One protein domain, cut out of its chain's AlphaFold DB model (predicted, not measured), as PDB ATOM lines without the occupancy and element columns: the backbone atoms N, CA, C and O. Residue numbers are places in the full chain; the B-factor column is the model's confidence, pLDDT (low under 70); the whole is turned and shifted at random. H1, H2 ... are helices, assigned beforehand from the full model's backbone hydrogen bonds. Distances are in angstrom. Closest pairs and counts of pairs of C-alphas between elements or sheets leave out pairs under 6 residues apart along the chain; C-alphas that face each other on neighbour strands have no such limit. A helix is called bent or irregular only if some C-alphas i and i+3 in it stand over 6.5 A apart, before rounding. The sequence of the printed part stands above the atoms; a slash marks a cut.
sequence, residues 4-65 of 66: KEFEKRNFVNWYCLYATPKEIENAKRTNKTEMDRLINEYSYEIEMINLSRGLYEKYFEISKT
ATOM      1  N   LYS A   4     216.518 215.488  94.433       91.19
ATOM      2  CA  LYS A   4     215.346 215.919  93.664       91.19
ATOM      3  C   LYS A   4     214.232 216.500  94.540       91.19
ATOM      4  O   LYS A   4     213.587 217.477  94.171       91.19
ATOM      5  N   GLU A   5     214.003 215.925  95.719       93.69
ATOM      6  CA  GLU A   5     213.047 216.482  96.687       93.69
ATOM      7  C   GLU A   5     213.519 217.837  97.232       93.69
ATOM      8  O   GLU A   5     212.701 218.727  97.475       93.69
ATOM      9  N   PHE A   6     214.833 218.007  97.401       95.06
ATOM     10  CA  PHE A   6     215.427 219.263  97.848       95.06
ATOM     11  C   PHE A   6     215.353 220.349  96.765       95.06
ATOM     12  O   PHE A   6     214.917 221.462  97.059       95.06
ATOM     13  N   GLU A   7     215.694 220.018  95.514       94.88
ATOM     14  CA  GLU A   7     215.545 220.895  94.343       94.88
ATOM     15  C   GLU A   7     214.103 221.394  94.221       94.88
ATOM     16  O   GLU A   7     213.860 222.603  94.224       94.88
ATOM     17  N   LYS A   8     213.141 220.464  94.236       95.44
ATOM     18  CA  LYS A   8     211.712 220.771  94.211       95.44
ATOM     19  C   LYS A   8     211.314 221.737  95.316       95.44
ATOM     20  O   LYS A   8     210.709 222.773  95.046       95.44
ATOM     21  N   ARG A   9     211.649 221.415  96.570       94.94
ATOM     22  CA  ARG A   9     211.278 222.244  97.722       94.94
ATOM     23  C   ARG A   9     211.864 223.649  97.608       94.94
ATOM     24  O   ARG A   9     211.168 224.616  97.907       94.94
ATOM     25  N   ASN A  10     213.120 223.768  97.194       95.94
ATOM     26  CA  ASN A  10     213.784 225.061  97.066       95.94
ATOM     27  C   ASN A  10     213.170 225.892  95.947       95.94
ATOM     28  O   ASN A  10     212.820 227.049  96.179       95.94
ATOM     29  N   PHE A  11     212.992 225.293  94.768       96.94
ATOM     30  CA  PHE A  11     212.428 225.985  93.619       96.94
ATOM     31  C   PHE A  11     210.998 226.448  93.890       96.94
ATOM     32  O   PHE A  11     210.703 227.626  93.723       96.94
ATOM     33  N   VAL A  12     210.126 225.553  94.361       96.62
ATOM     34  CA  VAL A  12     208.711 225.868  94.604       96.62
ATOM     35  C   VAL A  12     208.561 226.947  95.679       96.62
ATOM     36  O   VAL A  12     207.802 227.895  95.494       96.62
ATOM     37  N   ASN A  13     209.321 226.864  96.778       95.31
ATOM     38  CA  ASN A  13     209.281 227.893  97.818       95.31
ATOM     39  C   ASN A  13     209.765 229.246  97.300       95.31
ATOM     40  O   ASN A  13     209.114 230.263  97.532       95.31
ATOM     41  N   TRP A  14     210.898 229.263  96.597       97.06
ATOM     42  CA  TRP A  14     211.403 230.490  96.000       97.06
ATOM     43  C   TRP A  14     210.377 231.071  95.021       97.06
ATOM     44  O   TRP A  14     209.941 232.198  95.216       97.06
ATOM     45  N   TYR A  15     209.908 230.286  94.052       96.75
ATOM     46  CA  TYR A  15     209.023 230.738  92.980       96.75
ATOM     47  C   TYR A  15     207.652 231.224  93.472       96.75
ATOM     48  O   TYR A  15     207.137 232.219  92.967       96.75
ATOM     49  N   CYS A  16     207.050 230.544  94.453       94.75
ATOM     50  CA  CYS A  16     205.696 230.862  94.911       94.75
ATOM     51  C   CYS A  16     205.641 231.882  96.057       94.75
ATOM     52  O   CYS A  16     204.639 232.595  96.172       94.75
ATOM     53  N   LEU A  17     206.657 231.920  96.932       91.94
ATOM     54  CA  LEU A  17     206.571 232.629  98.217       91.94
ATOM     55  C   LEU A  17     207.587 233.760  98.380       91.94
ATOM     56  O   LEU A  17     207.259 234.760  99.013       91.94
ATOM     57  N   TYR A  18     208.802 233.608  97.851       94.50
ATOM     58  CA  TYR A  18     209.901 234.532  98.158       94.50
ATOM     59  C   TYR A  18     210.317 235.410  96.982       94.50
ATOM     60  O   TYR A  18     210.724 236.549  97.191       94.50
ATOM     61  N   ALA A  19     210.227 234.894  95.759       95.75
ATOM     62  CA  ALA A  19     210.666 235.598  94.572       95.75
ATOM     63  C   ALA A  19     209.722 236.753  94.245       95.75
ATOM     64  O   ALA A  19     208.502 236.603  94.139       95.75
ATOM     65  N   THR A  20     210.308 237.920  94.017       96.50
ATOM     66  CA  THR A  20     209.594 239.065  93.468       96.50
ATOM     67  C   THR A  20     209.319 238.863  91.973       96.50
ATOM     68  O   THR A  20     210.066 238.156  91.286       96.50
ATOM     69  N   PRO A  21     208.312 239.550  91.398       95.81
ATOM     70  CA  PRO A  21     208.060 239.498  89.956       95.81
ATOM     71  C   PRO A  21     209.295 239.835  89.108       95.81
ATOM     72  O   PRO A  21     209.523 239.210  88.075       95.81
ATOM     73  N   LYS A  22     210.130 240.777  89.573       97.19
ATOM     74  CA  LYS A  22     211.371 241.183  88.899       97.19
ATOM     75  C   LYS A  22     212.429 240.077  88.908       97.19
ATOM     76  O   LYS A  22     213.113 239.879  87.909       97.19
ATOM     77  N   GLU A  23     212.579 239.359  90.017       97.50
ATOM     78  CA  GLU A  23     213.512 238.228  90.104       97.50
ATOM     79  C   GLU A  23     213.060 237.067  89.221       97.50
ATOM     80  O   GLU A  23     213.887 236.483  88.522       97.50
ATOM     81  N   ILE A  24     211.754 236.788  89.178       96.62
ATOM     82  CA  ILE A  24     211.182 235.780  88.278       96.62
ATOM     83  C   ILE A  24     211.413 236.176  86.818       96.62
ATOM     84  O   ILE A  24     211.826 235.343  86.012       96.62
ATOM     85  N   GLU A  25     211.162 237.436  86.460       97.00
ATOM     86  CA  GLU A  25     211.395 237.931  85.103       97.00
ATOM     87  C   GLU A  25     212.872 237.817  84.712       97.00
ATOM     88  O   GLU A  25     213.190 237.299  83.640       97.00
ATOM     89  N   ASN A  26     213.782 238.239  85.593       97.62
ATOM     90  CA  ASN A  26     215.215 238.102  85.366       97.62
ATOM     91  C   ASN A  26     215.617 236.632  85.192       97.62
ATOM     92  O   ASN A  26     216.305 236.314  84.225       97.62
ATOM     93  N   ALA A  27     215.137 235.730  86.051       96.31
ATOM     94  CA  ALA A  27     215.418 234.300  85.946       96.31
ATOM     95  C   ALA A  27     214.881 233.692  84.641       96.31
ATOM     96  O   ALA A  27     215.572 232.902  84.001       96.31
ATOM     97  N   LYS A  28     213.689 234.105  84.188       96.00
ATOM     98  CA  LYS A  28     213.132 233.700  82.885       96.00
ATOM     99  C   LYS A  28     213.939 234.228  81.700       96.00
ATOM    100  O   LYS A  28     213.935 233.596  80.648       96.00
ATOM    101  N   ARG A  29     214.629 235.365  81.842       96.62
ATOM    102  CA  ARG A  29     215.520 235.908  80.801       96.62
ATOM    103  C   ARG A  29     216.873 235.200  80.773       96.62
ATOM    104  O   ARG A  29     217.359 234.898  79.689       96.62
ATOM    105  N   THR A  30     217.479 234.938  81.932       96.31
ATOM    106  CA  THR A  30     218.838 234.373  82.018       96.31
ATOM    107  C   THR A  30     218.864 232.850  81.935       96.31
ATOM    108  O   THR A  30     219.788 232.294  81.358       96.31
ATOM    109  N   ASN A  31     217.850 232.179  82.484       95.75
ATOM    110  CA  ASN A  31     217.799 230.724  82.658       95.75
ATOM    111  C   ASN A  31     216.499 230.138  82.095       95.75
ATOM    112  O   ASN A  31     215.911 229.241  82.695       95.75
ATOM    113  N   LYS A  32     216.029 230.661  80.953       95.50
ATOM    114  CA  LYS A  32     214.715 230.335  80.379       95.50
ATOM    115  C   LYS A  32     214.424 228.832  80.345       95.50
ATOM    116  O   LYS A  32     213.408 228.404  80.874       95.50
ATOM    117  N   THR A  33     215.324 228.045  79.759       97.31
ATOM    118  CA  THR A  33     215.139 226.595  79.592       97.31
ATOM    119  C   THR A  33     214.966 225.879  80.927       97.31
ATOM    120  O   THR A  33     214.083 225.039  81.067       97.31
ATOM    121  N   GLU A  34     215.785 226.234  81.916       96.19
ATOM    122  CA  GLU A  34     215.743 225.616  83.240       96.19
ATOM    123  C   GLU A  34     214.479 226.026  84.000       96.19
ATOM    124  O   GLU A  34     213.803 225.192  84.593       96.19
ATOM    125  N   MET A  35     214.100 227.303  83.906       97.44
ATOM    126  CA  MET A  35     212.847 227.808  84.464       97.44
ATOM    127  C   MET A  35     211.637 227.096  83.857       97.44
ATOM    128  O   MET A  35     210.767 226.648  84.598       97.44
ATOM    129  N   ASP A  36     211.583 226.963  82.533       97.56
ATOM    130  CA  ASP A  36     210.480 226.294  81.844       97.56
ATOM    131  C   ASP A  36     210.407 224.806  82.240       97.56
ATOM    132  O   ASP A  36     209.312 224.300  82.500       97.56
ATOM    133  N   ARG A  37     211.557 224.120  82.380       97.44
ATOM    134  CA  ARG A  37     211.629 222.739  82.895       97.44
ATOM    135  C   ARG A  37     211.038 222.643  84.299       97.44
ATOM    136  O   ARG A  37     210.130 221.845  84.508       97.44
ATOM    137  N   LEU A  38     211.531 223.449  85.239       97.19
ATOM    138  CA  LEU A  38     211.152 223.381  86.653       97.19
ATOM    139  C   LEU A  38     209.693 223.798  86.885       97.19
ATOM    140  O   LEU A  38     208.995 223.175  87.683       97.19
ATOM    141  N   ILE A  39     209.204 224.811  86.159       97.06
ATOM    142  CA  ILE A  39     207.792 225.224  86.201       97.06
ATOM    143  C   ILE A  39     206.896 224.087  85.714       97.06
ATOM    144  O   ILE A  39     205.867 223.820  86.331       97.06
ATOM    145  N   ASN A  40     207.268 223.423  84.618       97.81
ATOM    146  CA  ASN A  40     206.483 222.317  84.088       97.81
ATOM    147  C   ASN A  40     206.529 221.098  85.025       97.81
ATOM    148  O   ASN A  40     205.491 220.530  85.365       97.81
ATOM    149  N   GLU A  41     207.727 220.735  85.489       97.56
ATOM    150  CA  GLU A  41     207.973 219.565  86.336       97.56
ATOM    151  C   GLU A  41     207.280 219.663  87.703       97.56
ATOM    152  O   GLU A  41     206.806 218.651  88.217       97.56
ATOM    153  N   TYR A  42     207.173 220.866  88.271       97.31
ATOM    154  CA  TYR A  42     206.551 221.105  89.580       97.31
ATOM    155  C   TYR A  42     205.238 221.894  89.494       97.31
ATOM    156  O   TYR A  42     204.819 222.538  90.458       97.31
ATOM    157  N   SER A  43     204.582 221.851  88.333       96.88
ATOM    158  CA  SER A  43     203.342 222.586  88.050       96.88
ATOM    159  C   SER A  43     202.225 222.281  89.050       96.88
ATOM    160  O   SER A  43     201.561 223.205  89.518       96.88
ATOM    161  N   TYR A  44     202.071 221.013  89.441       96.31
ATOM    162  CA  TYR A  44     201.065 220.585  90.414       96.31
ATOM    163  C   TYR A  44     201.246 221.267  91.779       96.31
ATOM    164  O   TYR A  44     200.304 221.838  92.325       96.31
ATOM    165  N   GLU A  45     202.457 221.266  92.340       96.00
ATOM    166  CA  GLU A  45     202.702 221.901  93.638       96.00
ATOM    167  C   GLU A  45     202.552 223.419  93.584       96.00
ATOM    168  O   GLU A  45     202.016 224.019  94.519       96.00
ATOM    169  N   ILE A  46     202.988 224.036  92.484       96.50
ATOM    170  CA  ILE A  46     202.812 225.471  92.245       96.50
ATOM    171  C   ILE A  46     201.319 225.825  92.239       96.50
ATOM    172  O   ILE A  46     200.911 226.796  92.881       96.50
ATOM    173  N   GLU A  47     200.494 225.035  91.549       95.88
ATOM    174  CA  GLU A  47     199.044 225.231  91.495       95.88
ATOM    175  C   GLU A  47     198.404 225.090  92.880       95.88
ATOM    176  O   GLU A  47     197.660 225.977  93.305       95.88
ATOM    177  N   MET A  48     198.753 224.042  93.630       94.62
ATOM    178  CA  MET A  48     198.224 223.817  94.979       94.62
ATOM    179  C   MET A  48     198.566 224.961  95.942       94.62
ATOM    180  O   MET A  48     197.708 225.391  96.720       94.62
ATOM    181  N   ILE A  49     199.786 225.504  95.878       93.38
ATOM    182  CA  ILE A  49     200.180 226.657  96.699       93.38
ATOM    183  C   ILE A  49     199.383 227.898  96.300       93.38
ATOM    184  O   ILE A  49     198.822 228.566  97.170       93.38
ATOM    185  N   ASN A  50     199.277 228.188  95.002       90.88
ATOM    186  CA  ASN A  50     198.521 229.341  94.518       90.88
ATOM    187  C   ASN A  50     197.035 229.263  94.900       90.88
ATOM    188  O   ASN A  50     196.473 230.260  95.359       90.88
ATOM    189  N   LEU A  51     196.416 228.084  94.786       92.94
ATOM    190  CA  LEU A  51     195.041 227.842  95.232       92.94
ATOM    191  C   LEU A  51     194.895 228.077  96.738       92.94
ATOM    192  O   LEU A  51     193.987 228.791  97.163       92.94
ATOM    193  N   SER A  52     195.802 227.521  97.546       90.31
ATOM    194  CA  SER A  52     195.769 227.699  99.001       90.31
ATOM    195  C   SER A  52     195.894 229.171  99.408       90.31
ATOM    196  O   SER A  52     195.173 229.627 100.298       90.31
ATOM    197  N   ARG A  53     196.735 229.942  98.703       87.31
ATOM    198  CA  ARG A  53     196.913 231.376  98.938       87.31
ATOM    199  C   ARG A  53     195.652 232.159  98.584       87.31
ATOM    200  O   ARG A  53     195.187 232.944  99.404       87.31
ATOM    201  N   GLY A  54     195.054 231.886  97.425       87.50
ATOM    202  CA  GLY A  54     193.800 232.527  97.019       87.50
ATOM    203  C   GLY A  54     192.638 232.214  97.969       87.50
ATOM    204  O   GLY A  54     191.826 233.088  98.274       87.50
ATOM    205  N   LEU A  55     192.572 230.986  98.498       89.38
ATOM    206  CA  LEU A  55     191.605 230.629  99.538       89.38
ATOM    207  C   LEU A  55     191.863 231.409 100.831       89.38
ATOM    208  O   LEU A  55     190.923 231.979 101.381       89.38
ATOM    209  N   TYR A  56     193.113 231.471 101.299       84.38
ATOM    210  CA  TYR A  56     193.476 232.221 102.504       84.38
ATOM    211  C   TYR A  56     193.110 233.705 102.390       84.38
ATOM    212  O   TYR A  56     192.451 234.238 103.280       84.38
ATOM    213  N   GLU A  57     193.466 234.351 101.278       84.81
ATOM    214  CA  GLU A  57     193.115 235.748 100.998       84.81
ATOM    215  C   GLU A  57     191.595 235.950 101.034       84.81
ATOM    216  O   GLU A  57     191.101 236.837 101.728       84.81
ATOM    217  N   LYS A  58     190.831 235.066 100.382       86.31
ATOM    218  CA  LYS A  58     189.366 235.122 100.395       86.31
ATOM    219  C   LYS A  58     188.788 235.000 101.808       86.31
ATOM    220  O   LYS A  58     187.889 235.759 102.162       86.31
ATOM    221  N   TYR A  59     189.276 234.062 102.620       83.06
ATOM    222  CA  TYR A  59     188.809 233.897 104.001       83.06
ATOM    223  C   TYR A  59     189.194 235.084 104.890       83.06
ATOM    224  O   TYR A  59     188.377 235.526 105.701       83.06
ATOM    225  N   PHE A  60     190.401 235.624 104.722       80.00
ATOM    226  CA  PHE A  60     190.867 236.784 105.474       80.00
ATOM    227  C   PHE A  60     190.039 238.034 105.156       80.00
ATOM    228  O   PHE A  60     189.590 238.722 106.074       80.00
ATOM    229  N   GLU A  61     189.735 238.287 103.884       73.81
ATOM    230  CA  GLU A  61     188.886 239.414 103.478       73.81
ATOM    231  C   GLU A  61     187.437 239.270 103.982       73.81
ATOM    232  O   GLU A  61     186.851 240.232 104.485       73.81
ATOM    233  N   ILE A  62     186.877 238.052 103.983       70.62
ATOM    234  CA  ILE A  62     185.558 237.788 104.589       70.62
ATOM    235  C   ILE A  62     185.566 238.098 106.095       70.62
ATOM    236  O   ILE A  62     184.589 238.634 106.618       70.62
ATOM    237  N   SER A  63     186.660 237.794 106.800       70.19
ATOM    238  CA  SER A  63     186.757 237.994 108.252       70.19
ATOM    239  C   SER A  63     186.825 239.463 108.691       70.19
ATOM    240  O   SER A  63     186.416 239.767 109.804       70.19
ATOM    241  N   LYS A  64     187.284 240.375 107.822       64.44
ATOM    242  CA  LYS A  64     187.342 241.825 108.099       64.44
ATOM    243  C   LYS A  64     186.013 242.553 107.894       64.44
ATOM    244  O   LYS A  64     185.876 243.693 108.321       64.44
ATOM    245  N   THR A  65     185.071 241.933 107.185       61.75
ATOM    246  CA  THR A  65     183.786 242.554 106.811       61.75
ATOM    247  C   THR A  65     182.667 242.246 107.825       61.75
ATOM    248  O   THR A  65     181.508 242.576 107.586       61.75
TER     249      THR A  65
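What this domain is: This is residues 4 to 65 of the 66 residues of the protein "Histidine kinase" of Candidatus Scalindua rubra (UniProt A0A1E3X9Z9). Three short helices, H1, H2 and H3, with their centres in a triangle, make a small body from which the long helix H4 runs out as an arm. H3 and H4 make a sharp corner at their link; the first part of H4 packs on H1 with residues 45 to 50, and residues 54 to 65 stick out free and make the length. The printed part has 62 residues with four named helices, H1, H2, H3 and H4 in that order, and no named strand; the class is all helix. The whole is loose, with a radius of gyration of the C-alphas of 13.9 A, and elongated, spanning 44 by 25 by 16 A.

How they stand to each other: H1, residues 4 to 18, and H2, residues 21 to 30, are close but not clearly touching; their closest C-alphas, those of Tyr 15 and Ile 24, are 7.2 A apart. They run opposite ways at a steep tilt of 47 degrees. H2 and H3, residues 32 to 41, touch only at the corner by their link, and only just, with 3 pairs of C-alphas within 8 A; the closest are those of Lys 28 and Met 35, 6.1 A apart. Their tilt is steep, 65 degrees, opposite ways. H1 and H3 are close but not clearly touching, about perpendicular at 75 degrees, the closest C-alphas being those of Phe 11 and Leu 38, 7.5 A apart. H4, residues 43 to 64, touches H1, with its residues 45 to 50 alone and residues 12 to 16 of H1 alone; the closest C-alphas are those of Val 12 and Ile 46, 6.4 A apart. These two run the same way at a tilt of 35.4 degrees, only just steep. H3 and H4 are close but not clearly touching, about perpendicular at 76 degrees, with the C-alphas of Ile 39 and Ile 46 closest at 7.8 A. H2 and H4 are apart. In H1, H2, H3 and H4 every O i to N i+4 pair is within hydrogen-bond range.

Where its parts are: H1 begins with C-alpha 4 at (215.346, 215.919, 93.664) and is 19.9 A long from first to last C-alpha; it is neither bent nor irregular, but only just: C-alphas 15 and 18 are 6.5 A apart. H2 measures 14.3 A and H3 14.0 A. H4 begins with C-alpha 43 at (203.342, 222.586, 88.050) and ends 32.1 A away with C-alpha 64 at (187.342, 241.825, 108.099).

The domain as a whole: The two C-alphas farthest apart, those of Thr 33 and Thr 65, are 44.5 A apart. Residues 29 to 34, of which 32 to 34 belong to H3, stand free too. Without both free stretches, 44 residues span 24 by 23 by 16 A. The three links are tight, and the printed part has no cut. The mean pLDDT of the printed part is 92.2; residues 64 to 65 of this model are under 70.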